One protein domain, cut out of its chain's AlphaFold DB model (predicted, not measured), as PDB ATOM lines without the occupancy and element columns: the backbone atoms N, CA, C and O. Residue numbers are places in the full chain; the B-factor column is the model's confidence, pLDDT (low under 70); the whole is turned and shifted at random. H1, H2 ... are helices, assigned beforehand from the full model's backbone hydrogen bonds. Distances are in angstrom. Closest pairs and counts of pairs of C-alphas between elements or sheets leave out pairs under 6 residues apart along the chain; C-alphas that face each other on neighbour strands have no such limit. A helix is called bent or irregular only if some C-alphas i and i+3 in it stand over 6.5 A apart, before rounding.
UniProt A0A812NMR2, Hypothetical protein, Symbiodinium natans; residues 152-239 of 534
ATOM      1  N   ALA A 152     -33.970 -34.285 -39.935       93.19
ATOM      2  CA  ALA A 152     -34.927 -33.637 -39.066       93.19
ATOM      3  C   ALA A 152     -35.764 -32.644 -39.892       93.19
ATOM      4  O   ALA A 152     -35.255 -31.663 -40.449       93.19
ATOM      5  N   ASN A 153     -37.074 -32.886 -39.951       95.56
ATOM      6  CA  ASN A 153     -38.024 -31.943 -40.536       95.56
ATOM      7  C   ASN A 153     -37.904 -30.578 -39.841       95.56
ATOM      8  O   ASN A 153     -37.443 -30.489 -38.702       95.56
ATOM      9  N   LYS A 154     -38.343 -29.502 -40.509       97.00
ATOM     10  CA  LYS A 154     -38.269 -28.129 -39.970       97.00
ATOM     11  C   LYS A 154     -38.829 -28.030 -38.543       97.00
ATOM     12  O   LYS A 154     -38.214 -27.406 -37.689       97.00
ATOM     13  N   GLU A 155     -39.946 -28.706 -38.276       97.25
ATOM     14  CA  GLU A 155     -40.561 -28.752 -36.944       97.25
ATOM     15  C   GLU A 155     -39.699 -29.476 -35.904       97.25
ATOM     16  O   GLU A 155     -39.540 -28.982 -34.795       97.25
ATOM     17  N   VAL A 156     -39.118 -30.631 -36.250       97.19
ATOM     18  CA  VAL A 156     -38.256 -31.396 -35.334       97.19
ATOM     19  C   VAL A 156     -36.976 -30.619 -35.041       97.19
ATOM     20  O   VAL A 156     -36.530 -30.603 -33.903       97.19
ATOM     21  N   ARG A 157     -36.420 -29.909 -36.031       97.00
ATOM     22  CA  ARG A 157     -35.275 -29.011 -35.817       97.00
ATOM     23  C   ARG A 157     -35.592 -27.895 -34.825       97.00
ATOM     24  O   ARG A 157     -34.770 -27.643 -33.954       97.00
ATOM     25  N   ALA A 158     -36.772 -27.279 -34.924       97.62
ATOM     26  CA  ALA A 158     -37.207 -26.269 -33.961       97.62
ATOM     27  C   ALA A 158     -37.369 -26.862 -32.549       97.62
ATOM     28  O   ALA A 158     -36.903 -26.263 -31.586       97.62
ATOM     29  N   ILE A 159     -37.942 -28.068 -32.432       97.62
ATOM     30  CA  ILE A 159     -38.052 -28.784 -31.149       97.62
ATOM     31  C   ILE A 159     -36.661 -29.073 -30.570       97.62
ATOM     32  O   ILE A 159     -36.411 -28.728 -29.427       97.62
ATOM     33  N   LEU A 160     -35.737 -29.633 -31.359       96.94
ATOM     34  CA  LEU A 160     -34.362 -29.929 -30.929       96.94
ATOM     35  C   LEU A 160     -33.586 -28.677 -30.485       96.94
ATOM     36  O   LEU A 160     -32.685 -28.774 -29.659       96.94
ATOM     37  N   GLN A 161     -33.892 -27.508 -31.053       96.38
ATOM     38  CA  GLN A 161     -33.272 -26.243 -30.651       96.38
ATOM     39  C   GLN A 161     -33.803 -25.732 -29.308       96.38
ATOM     40  O   GLN A 161     -33.014 -25.196 -28.528       96.38
ATOM     41  N   GLN A 162     -35.106 -25.900 -29.064       96.56
ATOM     42  CA  GLN A 162     -35.808 -25.450 -27.856       96.56
ATOM     43  C   GLN A 162     -35.681 -26.422 -26.679       96.56
ATOM     44  O   GLN A 162     -35.773 -25.986 -25.539       96.56
ATOM     45  N   ALA A 163     -35.488 -27.712 -26.952       96.81
ATOM     46  CA  ALA A 163     -35.389 -28.753 -25.939       96.81
ATOM     47  C   ALA A 163     -34.247 -28.474 -24.950       96.81
ATOM     48  O   ALA A 163     -33.131 -28.130 -25.363       96.81
ATOM     49  N   SER A 164     -34.537 -28.656 -23.660       96.12
ATOM     50  CA  SER A 164     -33.527 -28.693 -22.603       96.12
ATOM     51  C   SER A 164     -32.663 -29.958 -22.713       96.12
ATOM     52  O   SER A 164     -32.986 -30.888 -23.459       96.12
ATOM     53  N   GLU A 165     -31.556 -30.010 -21.965       96.38
ATOM     54  CA  GLU A 165     -30.708 -31.210 -21.888       96.38
ATOM     55  C   GLU A 165     -31.525 -32.431 -21.422       96.38
ATOM     56  O   GLU A 165     -31.474 -33.478 -22.065       96.38
ATOM     57  N   VAL A 166     -32.374 -32.271 -20.397       96.56
ATOM     58  CA  VAL A 166     -33.265 -33.326 -19.868       96.56
ATOM     59  C   VAL A 166     -34.223 -33.853 -20.937       96.56
ATOM     60  O   VAL A 166     -34.367 -35.068 -21.108       96.56
ATOM     61  N   ASP A 167     -34.848 -32.941 -21.689       96.56
ATOM     62  CA  ASP A 167     -35.835 -33.277 -22.718       96.56
ATOM     63  C   ASP A 167     -35.221 -34.073 -23.886       96.56
ATOM     64  O   ASP A 167     -35.927 -34.838 -24.551       96.56
ATOM     65  N   LEU A 168     -33.913 -33.925 -24.135       96.62
ATOM     66  CA  LEU A 168     -33.167 -34.710 -25.124       96.62
ATOM     67  C   LEU A 168     -32.618 -36.014 -24.538       96.62
ATOM     68  O   LEU A 168     -32.735 -37.066 -25.172       96.62
ATOM     69  N   LEU A 169     -32.021 -35.950 -23.348       96.50
ATOM     70  CA  LEU A 169     -31.276 -37.050 -22.748       96.50
ATOM     71  C   LEU A 169     -32.191 -38.222 -22.372       96.50
ATOM     72  O   LEU A 169     -31.868 -39.370 -22.676       96.50
ATOM     73  N   ALA A 170     -33.365 -37.949 -21.794       96.38
ATOM     74  CA  ALA A 170     -34.313 -38.988 -21.394       96.38
ATOM     75  C   ALA A 170     -34.800 -39.869 -22.570       96.38
ATOM     76  O   ALA A 170     -34.641 -41.096 -22.507       96.38
ATOM     77  N   PRO A 171     -35.363 -39.315 -23.668       96.94
ATOM     78  CA  PRO A 171     -35.736 -40.130 -24.821       96.94
ATOM     79  C   PRO A 171     -34.514 -40.722 -25.537       96.94
ATOM     80  O   PRO A 171     -34.587 -41.871 -25.976       96.94
ATOM     81  N   ALA A 172     -33.377 -40.017 -25.614       97.31
ATOM     82  CA  ALA A 172     -32.165 -40.573 -26.219       97.31
ATOM     83  C   ALA A 172     -31.689 -41.835 -25.483       97.31
ATOM     84  O   ALA A 172     -31.429 -42.846 -26.133       97.31
ATOM     85  N   MET A 173     -31.662 -41.818 -24.146       97.56
ATOM     86  CA  MET A 173     -31.291 -42.966 -23.312       97.56
ATOM     87  C   MET A 173     -32.249 -44.147 -23.509       97.56
ATOM     88  O   MET A 173     -31.802 -45.276 -23.713       97.56
ATOM     89  N   LYS A 174     -33.565 -43.893 -23.523       97.81
ATOM     90  CA  LYS A 174     -34.590 -44.918 -23.789       97.81
ATOM     91  C   LYS A 174     -34.342 -45.639 -25.119       97.81
ATOM     92  O   LYS A 174     -34.352 -46.868 -25.164       97.81
ATOM     93  N   HIS A 175     -34.118 -44.887 -26.201       98.06
ATOM     94  CA  HIS A 175     -33.889 -45.476 -27.527       98.06
ATOM     95  C   HIS A 175     -32.495 -46.090 -27.667       98.06
ATOM     96  O   HIS A 175     -32.352 -47.080 -28.378       98.06
ATOM     97  N   ALA A 176     -31.484 -45.554 -26.979       97.81
ATOM     98  CA  ALA A 176     -30.133 -46.105 -26.979       97.81
ATOM     99  C   ALA A 176     -30.102 -47.490 -26.322       97.81
ATOM    100  O   ALA A 176     -29.538 -48.419 -26.896       97.81
ATOM    101  N   TRP A 177     -30.783 -47.650 -25.181       98.25
ATOM    102  CA  TRP A 177     -30.910 -48.936 -24.492       98.25
ATOM    103  C   TRP A 177     -31.628 -49.974 -25.363       98.25
ATOM    104  O   TRP A 177     -31.105 -51.064 -25.588       98.25
ATOM    105  N   ALA A 178     -32.785 -49.608 -25.933       97.94
ATOM    106  CA  ALA A 178     -33.531 -50.486 -26.836       97.94
ATOM    107  C   ALA A 178     -32.691 -50.903 -28.055       97.94
ATOM    108  O   ALA A 178     -32.657 -52.074 -28.415       97.94
ATOM    109  N   ARG A 179     -31.951 -49.965 -28.658       96.94
ATOM    110  CA  ARG A 179     -31.125 -50.232 -29.842       96.94
ATOM    111  C   ARG A 179     -29.922 -51.120 -29.530       96.94
ATOM    112  O   ARG A 179     -29.636 -52.022 -30.311       96.94
ATOM    113  N   ALA A 180     -29.250 -50.905 -28.400       97.31
ATOM    114  CA  ALA A 180     -28.151 -51.763 -27.967       97.31
ATOM    115  C   ALA A 180     -28.632 -53.191 -27.652       97.31
ATOM    116  O   ALA A 180     -27.974 -54.160 -28.039       97.31
ATOM    117  N   ALA A 181     -29.812 -53.329 -27.038       97.38
ATOM    118  CA  ALA A 181     -30.452 -54.621 -26.793       97.38
ATOM    119  C   ALA A 181     -30.846 -55.333 -28.101       97.38
ATOM    120  O   ALA A 181     -30.459 -56.482 -28.311       97.38
ATOM    121  N   ASP A 182     -31.537 -54.640 -29.011       96.19
ATOM    122  CA  ASP A 182     -31.989 -55.182 -30.303       96.19
ATOM    123  C   ASP A 182     -30.828 -55.688 -31.170       96.19
ATOM    124  O   ASP A 182     -30.979 -56.611 -31.971       96.19
ATOM    125  N   LYS A 183     -29.661 -55.057 -31.031       95.06
ATOM    126  CA  LYS A 183     -28.460 -55.342 -31.817       95.06
ATOM    127  C   LYS A 183     -27.463 -56.242 -31.089       95.06
ATOM    128  O   LYS A 183     -26.439 -56.582 -31.672       95.06
ATOM    129  N   GLY A 184     -27.765 -56.644 -29.854       95.75
ATOM    130  CA  GLY A 184     -26.965 -57.599 -29.093       95.75
ATOM    131  C   GLY A 184     -25.624 -57.062 -28.592       95.75
ATOM    132  O   GLY A 184     -24.703 -57.850 -28.415       95.75
ATOM    133  N   PHE A 185     -25.499 -55.751 -28.368       96.94
ATOM    134  CA  PHE A 185     -24.293 -55.140 -27.790       96.94
ATOM    135  C   PHE A 185     -24.563 -54.368 -26.492       96.94
ATOM    136  O   PHE A 185     -23.787 -53.494 -26.110       96.94
ATOM    137  N   LEU A 186     -25.666 -54.683 -25.808       97.31
ATOM    138  CA  LEU A 186     -26.060 -54.005 -24.574       97.31
ATOM    139  C   LEU A 186     -24.955 -54.031 -23.509       97.31
ATOM    140  O   LEU A 186     -24.655 -52.982 -22.952       97.31
ATOM    141  N   ASP A 187     -24.319 -55.186 -23.304       96.94
ATOM    142  CA  ASP A 187     -23.262 -55.365 -22.301       96.94
ATOM    143  C   ASP A 187     -22.054 -54.459 -22.589       96.94
ATOM    144  O   ASP A 187     -21.519 -53.807 -21.699       96.94
ATOM    145  N   ALA A 188     -21.663 -54.337 -23.861       97.06
ATOM    146  CA  ALA A 188     -20.565 -53.459 -24.262       97.06
ATOM    147  C   ALA A 188     -20.932 -51.966 -24.153       97.06
ATOM    148  O   ALA A 188     -20.054 -51.126 -23.972       97.06
ATOM    149  N   ALA A 189     -22.218 -51.621 -24.285       97.81
ATOM    150  CA  ALA A 189     -22.714 -50.245 -24.205       97.81
ATOM    151  C   ALA A 189     -23.051 -49.791 -22.775       97.81
ATOM    152  O   ALA A 189     -23.413 -48.628 -22.586       97.81
ATOM    153  N   GLU A 190     -22.953 -50.678 -21.781       97.81
ATOM    154  CA  GLU A 190     -23.354 -50.403 -20.400       97.81
ATOM    155  C   GLU A 190     -22.636 -49.178 -19.825       97.81
ATOM    156  O   GLU A 190     -23.294 -48.300 -19.271       97.81
ATOM    157  N   GLU A 191     -21.324 -49.055 -20.043       98.12
ATOM    158  CA  GLU A 191     -20.522 -47.922 -19.564       98.12
ATOM    159  C   GLU A 191     -21.090 -46.574 -20.042       98.12
ATOM    160  O   GLU A 191     -21.343 -45.669 -19.242       98.12
ATOM    161  N   VAL A 192     -21.379 -46.461 -21.343       98.25
ATOM    162  CA  VAL A 192     -21.958 -45.250 -21.943       98.25
ATOM    163  C   VAL A 192     -23.336 -44.959 -21.341       98.25
ATOM    164  O   VAL A 192     -23.640 -43.822 -20.979       98.25
ATOM    165  N   LEU A 193     -24.175 -45.989 -21.210       98.06
ATOM    166  CA  LEU A 193     -25.537 -45.855 -20.691       98.06
ATOM    167  C   LEU A 193     -25.553 -45.455 -19.209       98.06
ATOM    168  O   LEU A 193     -26.408 -44.665 -18.808       98.06
ATOM    169  N   VAL A 194     -24.600 -45.941 -18.410       98.19
ATOM    170  CA  VAL A 194     -24.424 -45.548 -17.006       98.19
ATOM    171  C   VAL A 194     -24.046 -44.073 -16.903       98.19
ATOM    172  O   VAL A 194     -24.667 -43.355 -16.121       98.19
ATOM    173  N   ILE A 195     -23.102 -43.592 -17.721       98.12
ATOM    174  CA  ILE A 195     -22.698 -42.176 -17.725       98.12
ATOM    175  C   ILE A 195     -23.904 -41.269 -18.020       98.12
ATOM    176  O   ILE A 195     -24.145 -40.304 -17.290       98.12
ATOM    177  N   LEU A 196     -24.705 -41.600 -19.041       97.56
ATOM    178  CA  LEU A 196     -25.906 -40.830 -19.388       97.56
ATOM    179  C   LEU A 196     -26.986 -40.900 -18.303       97.56
ATOM    180  O   LEU A 196     -27.633 -39.895 -18.017       97.56
ATOM    181  N   LYS A 197     -27.181 -42.068 -17.683       97.38
ATOM    182  CA  LYS A 197     -28.158 -42.248 -16.603       97.38
ATOM    183  C   LYS A 197     -27.794 -41.414 -15.376       97.38
ATOM    184  O   LYS A 197     -28.672 -40.767 -14.812       97.38
ATOM    185  N   THR A 198     -26.521 -41.400 -14.985       97.19
ATOM    186  CA  THR A 198     -26.027 -40.570 -13.878       97.19
ATOM    187  C   THR A 198     -26.283 -39.095 -14.159       97.19
ATOM    188  O   THR A 198     -26.873 -38.412 -13.329       97.19
ATOM    189  N   ARG A 199     -25.967 -38.628 -15.373       96.81
ATOM    190  CA  ARG A 199     -26.243 -37.244 -15.776       96.81
ATOM    191  C   ARG A 199     -27.728 -36.908 -15.763       96.81
ATOM    192  O   ARG A 199     -28.111 -35.836 -15.315       96.81
ATOM    193  N   LEU A 200     -28.578 -37.829 -16.212       96.38
ATOM    194  CA  LEU A 200     -30.021 -37.632 -16.163       96.38
ATOM    195  C   LEU A 200     -30.544 -37.514 -14.721       96.38
ATOM    196  O   LEU A 200     -31.511 -36.797 -14.503       96.38
ATOM    197  N   HIS A 201     -29.917 -38.191 -13.755       96.00
ATOM    198  CA  HIS A 201     -30.249 -38.053 -12.334       96.00
ATOM    199  C   HIS A 201     -29.741 -36.744 -11.709       96.00
ATOM    200  O   HIS A 201     -30.377 -36.247 -10.785       96.00
ATOM    201  N   GLU A 202     -28.618 -36.198 -12.186       95.69
ATOM    202  CA  GLU A 202     -28.089 -34.895 -11.747       95.69
ATOM    203  C   GLU A 202     -28.943 -33.723 -12.237       95.69
ATOM    204  O   GLU A 202     -29.029 -32.688 -11.578       95.69
ATOM    205  N   LEU A 203     -29.548 -33.867 -13.417       95.00
ATOM    206  CA  LEU A 203     -30.392 -32.836 -13.992       95.00
ATOM    207  C   LEU A 203     -31.777 -32.861 -13.340       95.00
ATOM    208  O   LEU A 203     -32.530 -33.831 -13.448       95.00
ATOM    209  N   ASP A 204     -32.124 -31.760 -12.684       83.38
ATOM    210  CA  ASP A 204     -33.409 -31.612 -12.013       83.38
ATOM    211  C   ASP A 204     -34.575 -31.685 -13.020       83.38
ATOM    212  O   ASP A 204     -34.482 -31.201 -14.152       83.38
ATOM    213  N   SER A 205     -35.687 -32.315 -12.628       79.00
ATOM    214  CA  SER A 205     -36.723 -32.854 -13.540       79.00
ATOM    215  C   SER A 205     -37.658 -31.817 -14.196       79.00
ATOM    216  O   SER A 205     -38.842 -32.088 -14.419       79.00
ATOM    217  N   LEU A 206     -37.169 -30.624 -14.533       81.75
ATOM    218  CA  LEU A 206     -37.967 -29.607 -15.215       81.75
ATOM    219  C   LEU A 206     -38.073 -29.918 -16.713       81.75
ATOM    220  O   LEU A 206     -37.239 -29.524 -17.529       81.75
ATOM    221  N   GLN A 207     -39.142 -30.627 -17.074       82.12
ATOM    222  CA  GLN A 207     -39.529 -30.820 -18.470       82.12
ATOM    223  C   GLN A 207     -40.045 -29.504 -19.054       82.12
ATOM    224  O   GLN A 207     -40.946 -28.878 -18.493       82.12
ATOM    225  N   SER A 208     -39.497 -29.098 -20.201       89.25
ATOM    226  CA  SER A 208     -39.895 -27.854 -20.874       89.25
ATOM    227  C   SER A 208     -40.796 -28.102 -22.087       89.25
ATOM    228  O   SER A 208     -41.592 -27.242 -22.471       89.25
ATOM    229  N   LEU A 209     -40.703 -29.288 -22.698       95.44
ATOM    230  CA  LEU A 209     -41.444 -29.615 -23.911       95.44
ATOM    231  C   LEU A 209     -42.884 -30.062 -23.637       95.44
ATOM    232  O   LEU A 209     -43.188 -30.830 -22.729       95.44
ATOM    233  N   THR A 210     -43.790 -29.667 -24.532       96.81
ATOM    234  CA  THR A 210     -45.161 -30.194 -24.536       96.81
ATOM    235  C   THR A 210     -45.179 -31.681 -24.918       96.81
ATOM    236  O   THR A 210     -44.404 -32.129 -25.767       96.81
ATOM    237  N   GLN A 211     -46.148 -32.450 -24.408       96.50
ATOM    238  CA  GLN A 211     -46.300 -33.884 -24.721       96.50
ATOM    239  C   GLN A 211     -46.354 -34.174 -26.237       96.50
ATOM    240  O   GLN A 211     -45.842 -35.186 -26.721       96.50
ATOM    241  N   LYS A 212     -46.939 -33.260 -27.026       97.19
ATOM    242  CA  LYS A 212     -46.998 -33.367 -28.492       97.19
ATOM    243  C   LYS A 212     -45.619 -33.218 -29.142       97.19
ATOM    244  O   LYS A 212     -45.336 -33.924 -30.113       97.19
ATOM    245  N   GLN A 213     -44.784 -32.300 -28.651       97.44
ATOM    246  CA  GLN A 213     -43.400 -32.151 -29.109       97.44
ATOM    247  C   GLN A 213     -42.579 -33.374 -28.704       97.44
ATOM    248  O   GLN A 213     -41.899 -33.941 -29.561       97.44
ATOM    249  N   GLN A 214     -42.761 -33.856 -27.471       97.00
ATOM    250  CA  GLN A 214     -42.103 -35.063 -26.981       97.00
ATOM    251  C   GLN A 214     -42.417 -36.275 -27.862       97.00
ATOM    252  O   GLN A 214     -41.510 -36.945 -28.340       97.00
ATOM    253  N   GLY A 215     -43.686 -36.504 -28.212       96.94
ATOM    254  CA  GLY A 215     -44.064 -37.605 -29.104       96.94
ATOM    255  C   GLY A 215     -43.534 -37.478 -30.542       96.94
ATOM    256  O   GLY A 215     -43.454 -38.474 -31.265       96.94
ATOM    257  N   LYS A 216     -43.191 -36.270 -31.016       97.38
ATOM    258  CA  LYS A 216     -42.495 -36.086 -32.305       97.38
ATOM    259  C   LYS A 216     -41.008 -36.409 -32.175       97.38
ATOM    260  O   LYS A 216     -40.472 -37.078 -33.057       97.38
ATOM    261  N   LEU A 217     -40.385 -35.962 -31.087       97.12
ATOM    262  CA  LEU A 217     -38.985 -36.229 -30.781       97.12
ATOM    263  C   LEU A 217     -38.734 -37.729 -30.587       97.12
ATOM    264  O   LEU A 217     -37.837 -38.277 -31.218       97.12
ATOM    265  N   ASP A 218     -39.602 -38.409 -29.833       97.38
ATOM    266  CA  ASP A 218     -39.498 -39.845 -29.551       97.38
ATOM    267  C   ASP A 218     -39.542 -40.669 -30.851       97.38
ATOM    268  O   ASP A 218     -38.707 -41.537 -31.090       97.38
ATOM    269  N   ARG A 219     -40.460 -40.333 -31.769       97.06
ATOM    270  CA  ARG A 219     -40.557 -40.980 -33.093       97.06
ATOM    271  C   ARG A 219     -39.361 -40.702 -34.000       97.06
ATOM    272  O   ARG A 219     -39.066 -41.514 -34.876       97.06
ATOM    273  N   PHE A 220     -38.729 -39.541 -33.848       96.94
ATOM    274  CA  PHE A 220     -37.531 -39.180 -34.596       96.94
ATOM    275  C   PHE A 220     -36.315 -39.957 -34.074       96.94
ATOM    276  O   PHE A 220     -35.660 -40.644 -34.856       96.94
ATOM    277  N   MET A 221     -36.079 -39.935 -32.758       97.06
ATOM    278  CA  MET A 221     -34.980 -40.650 -32.099       97.06
ATOM    279  C   MET A 221     -35.081 -42.170 -32.267       97.06
ATOM    280  O   MET A 221     -34.071 -42.825 -32.512       97.06
ATOM    281  N   ALA A 222     -36.294 -42.732 -32.282       96.50
ATOM    282  CA  ALA A 222     -36.516 -44.152 -32.558       96.50
ATOM    283  C   ALA A 222     -35.908 -44.625 -33.893       96.50
ATOM    284  O   ALA A 222     -35.624 -45.810 -34.051       96.50
ATOM    285  N   LYS A 223     -35.672 -43.726 -34.858       95.25
ATOM    286  CA  LYS A 223     -35.077 -44.051 -36.165       95.25
ATOM    287  C   LYS A 223     -33.563 -43.822 -36.235       95.25
ATOM    288  O   LYS A 223     -32.966 -44.151 -37.253       95.25
ATOM    289  N   MET A 224     -32.950 -43.231 -35.211       94.69
ATOM    290  CA  MET A 224     -31.542 -42.827 -35.252       94.69
ATOM    291  C   MET A 224     -30.584 -43.935 -34.811       94.69
ATOM    292  O   MET A 224     -30.854 -44.581 -33.802       94.69
ATOM    293  N   PRO A 225     -29.435 -44.127 -35.479       95.25
ATOM    294  CA  PRO A 225     -28.432 -45.082 -35.013       95.25
ATOM    295  C   PRO A 225     -27.927 -44.701 -33.615       95.25
ATOM    296  O   PRO A 225     -28.041 -43.541 -33.202       95.25
ATOM    297  N   PHE A 226     -27.346 -45.667 -32.902       97.00
ATOM    298  CA  PHE A 226     -26.837 -45.457 -31.544       97.00
ATOM    299  C   PHE A 226     -25.865 -44.266 -31.469       97.00
ATOM    300  O   PHE A 226     -26.053 -43.372 -30.644       97.00
ATOM    301  N   SER A 227     -24.904 -44.166 -32.396       95.19
ATOM    302  CA  SER A 227     -23.969 -43.030 -32.472       95.19
ATOM    303  C   SER A 227     -24.666 -41.678 -32.665       95.19
ATOM    304  O   SER A 227     -24.255 -40.667 -32.093       95.19
ATOM    305  N   GLY A 228     -25.764 -41.652 -33.426       95.19
ATOM    306  CA  GLY A 228     -26.577 -40.457 -33.618       95.19
ATOM    307  C   GLY A 228     -27.273 -40.012 -32.331       95.19
ATOM    308  O   GLY A 228     -27.363 -38.811 -32.075       95.19
ATOM    309  N   LEU A 229     -27.760 -40.962 -31.524       97.06
ATOM    310  CA  LEU A 229     -28.373 -40.665 -30.226       97.06
ATOM    311  C   LEU A 229     -27.346 -40.055 -29.265       97.06
ATOM    312  O   LEU A 229     -27.653 -39.059 -28.614       97.06
ATOM    313  N   MET A 230     -26.118 -40.583 -29.246       97.19
ATOM    314  CA  MET A 230     -25.024 -40.032 -28.433       97.19
ATOM    315  C   MET A 230     -24.656 -38.614 -28.877       97.19
ATOM    316  O   MET A 230     -24.576 -37.705 -28.058       97.19
ATOM    317  N   GLY A 231     -24.524 -38.385 -30.188       95.44
ATOM    318  CA  GLY A 231     -24.252 -37.048 -30.721       95.44
ATOM    319  C   GLY A 231     -25.349 -36.025 -30.403       95.44
ATOM    320  O   GLY A 231     -25.052 -34.846 -30.216       95.44
ATOM    321  N   LEU A 232     -26.616 -36.453 -30.314       95.56
ATOM    322  CA  LEU A 232     -27.706 -35.579 -29.873       95.56
ATOM    323  C   LEU A 232     -27.659 -35.281 -28.377       95.56
ATOM    324  O   LEU A 232     -27.857 -34.123 -28.015       95.56
ATOM    325  N   ALA A 233     -27.398 -36.290 -27.542       94.19
ATOM    326  CA  ALA A 233     -27.281 -36.121 -26.095       94.19
ATOM    327  C   ALA A 233     -26.190 -35.095 -25.745       94.19
ATOM    328  O   ALA A 233     -26.420 -34.202 -24.941       94.19
ATOM    329  N   LEU A 234     -25.056 -35.147 -26.448       95.44
ATOM    330  CA  LEU A 234     -23.910 -34.267 -26.204       95.44
ATOM    331  C   LEU A 234     -24.067 -32.831 -26.702       95.44
ATOM    332  O   LEU A 234     -23.305 -31.954 -26.312       95.44
ATOM    333  N   ARG A 235     -25.034 -32.553 -27.579       94.56
ATOM    334  CA  ARG A 235     -25.127 -31.244 -28.245       94.56
ATOM    335  C   ARG A 235     -25.504 -30.100 -27.299       94.56
ATOM    336  O   ARG A 235     -25.237 -28.943 -27.619       94.56
ATOM    337  N   LYS A 236     -26.206 -30.408 -26.208       94.44
ATOM    338  CA  LYS A 236     -26.770 -29.429 -25.265       94.44
ATOM    339  C   LYS A 236     -26.147 -29.500 -23.872       94.44
ATOM    340  O   LYS A 236     -26.546 -28.720 -23.018       94.44
ATOM    341  N   THR A 237     -25.197 -30.401 -23.656       95.00
ATOM    342  CA  THR A 237     -24.472 -30.488 -22.393       95.00
ATOM    343  C   THR A 237     -23.547 -29.281 -22.251       95.00
ATOM    344  O   THR A 237     -22.704 -29.037 -23.111       95.00
ATOM    345  N   GLU A 238     -23.707 -28.533 -21.161       95.19
ATOM    346  CA  GLU A 238     -22.816 -27.417 -20.807       95.19
ATOM    347  C   GLU A 238     -21.531 -27.899 -20.109       95.19
ATOM    348  O   GLU A 238     -20.505 -27.226 -20.152       95.19
ATOM    349  N   ASP A 239     -21.568 -29.090 -19.504       96.50
ATOM    350  CA  ASP A 239     -20.430 -29.719 -18.834       96.50
ATOM    351  C   ASP A 239     -19.499 -30.430 -19.835       96.50
ATOM    352  O   ASP A 239     -19.744 -31.565 -20.265       96.50
TER     353      ASP A 239
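AT A GLANCE: This is residues 152 to 239 of the 534 residues of the protein "Hypothetical protein" of Symbiodinium natans (UniProt A0A812NMR2). A long helix, H2, runs through the middle of a compact all-helix domain, with H3 folded back along it as a helical hairpin on one side and H4 crossing its first half on the other. The short H5 packs side by side with H2, running the opposite way, and H1 sits far out, packed across H4. The printed part has 88 residues with five named helices, in the order H1, H2, H3, H4, H5, and no named strand. The whole is compact, with a radius of gyration of the C-alphas of 12.6 A, and spans 34 by 27 by 19 A.

HOW THE PARTS SIT: Start at H1, residues 154 to 162, and compare it with H4, residues 211 to 221: they touch about perpendicular at 74 degrees, the closest C-alphas being those of Ile 159 and Gln 213, 6.6 A apart. Next comes H2, residues 165 to 182, the hub, which touches three other helices. H1 and H2 are close but not clearly touching; their closest C-alphas, of Leu 160 and Leu 168, are 7.6 A apart. H3, residues 186 to 202, forms a helical hairpin with H2: they touch at a shallow tilt of 17 degrees, opposite ways, with C-alphas 180 and 186 closest at 4.6 A. H2 touches H4 with residues 167 to 175 alone, at a steep tilt of 42 degrees, the same way; the closest C-alphas, of Pro 171 and Asp 218, are 6.1 A apart. H5, residues 226 to 233, touches H2 at a shallow tilt of 10 degrees, opposite ways, with C-alphas 169 and 233 closest at 5.3 A. H3 and H5 are near each other, while H1 and H3 are apart. In H1 and H5 every O i to N i+4 pair is within hydrogen-bond range; the counts are 13 of 14 in H2, 11 of 13 in H3 and 6 of 7 in H4.

IN THESE COORDINATES: Find C-alpha 154 at (-38.269, -28.129, -39.970); from there H1 runs 12.6 A to C-alpha 162. H2 runs 25.4 A from C-alpha 165 at (-30.708, -31.210, -21.888) to C-alpha 182. H3 runs 23.1 A; it is irregular, with C-alphas 188 and 191 7.3 A apart, and has a kink of 40 degrees near residue 193. H4 runs 15.1 A, and H5 runs 10.8 A to C-alpha 233 at (-27.281, -36.121, -26.095).

THE WHOLE: Look at Lys 154 and Asp 187 for the two C-alphas farthest apart, 35.8 A. The printed part has no cut. The link from H3 to H4, 8 residues, is short; the others are tight. The mean pLDDT of the printed part is 95.9, and no printed residue is under 70.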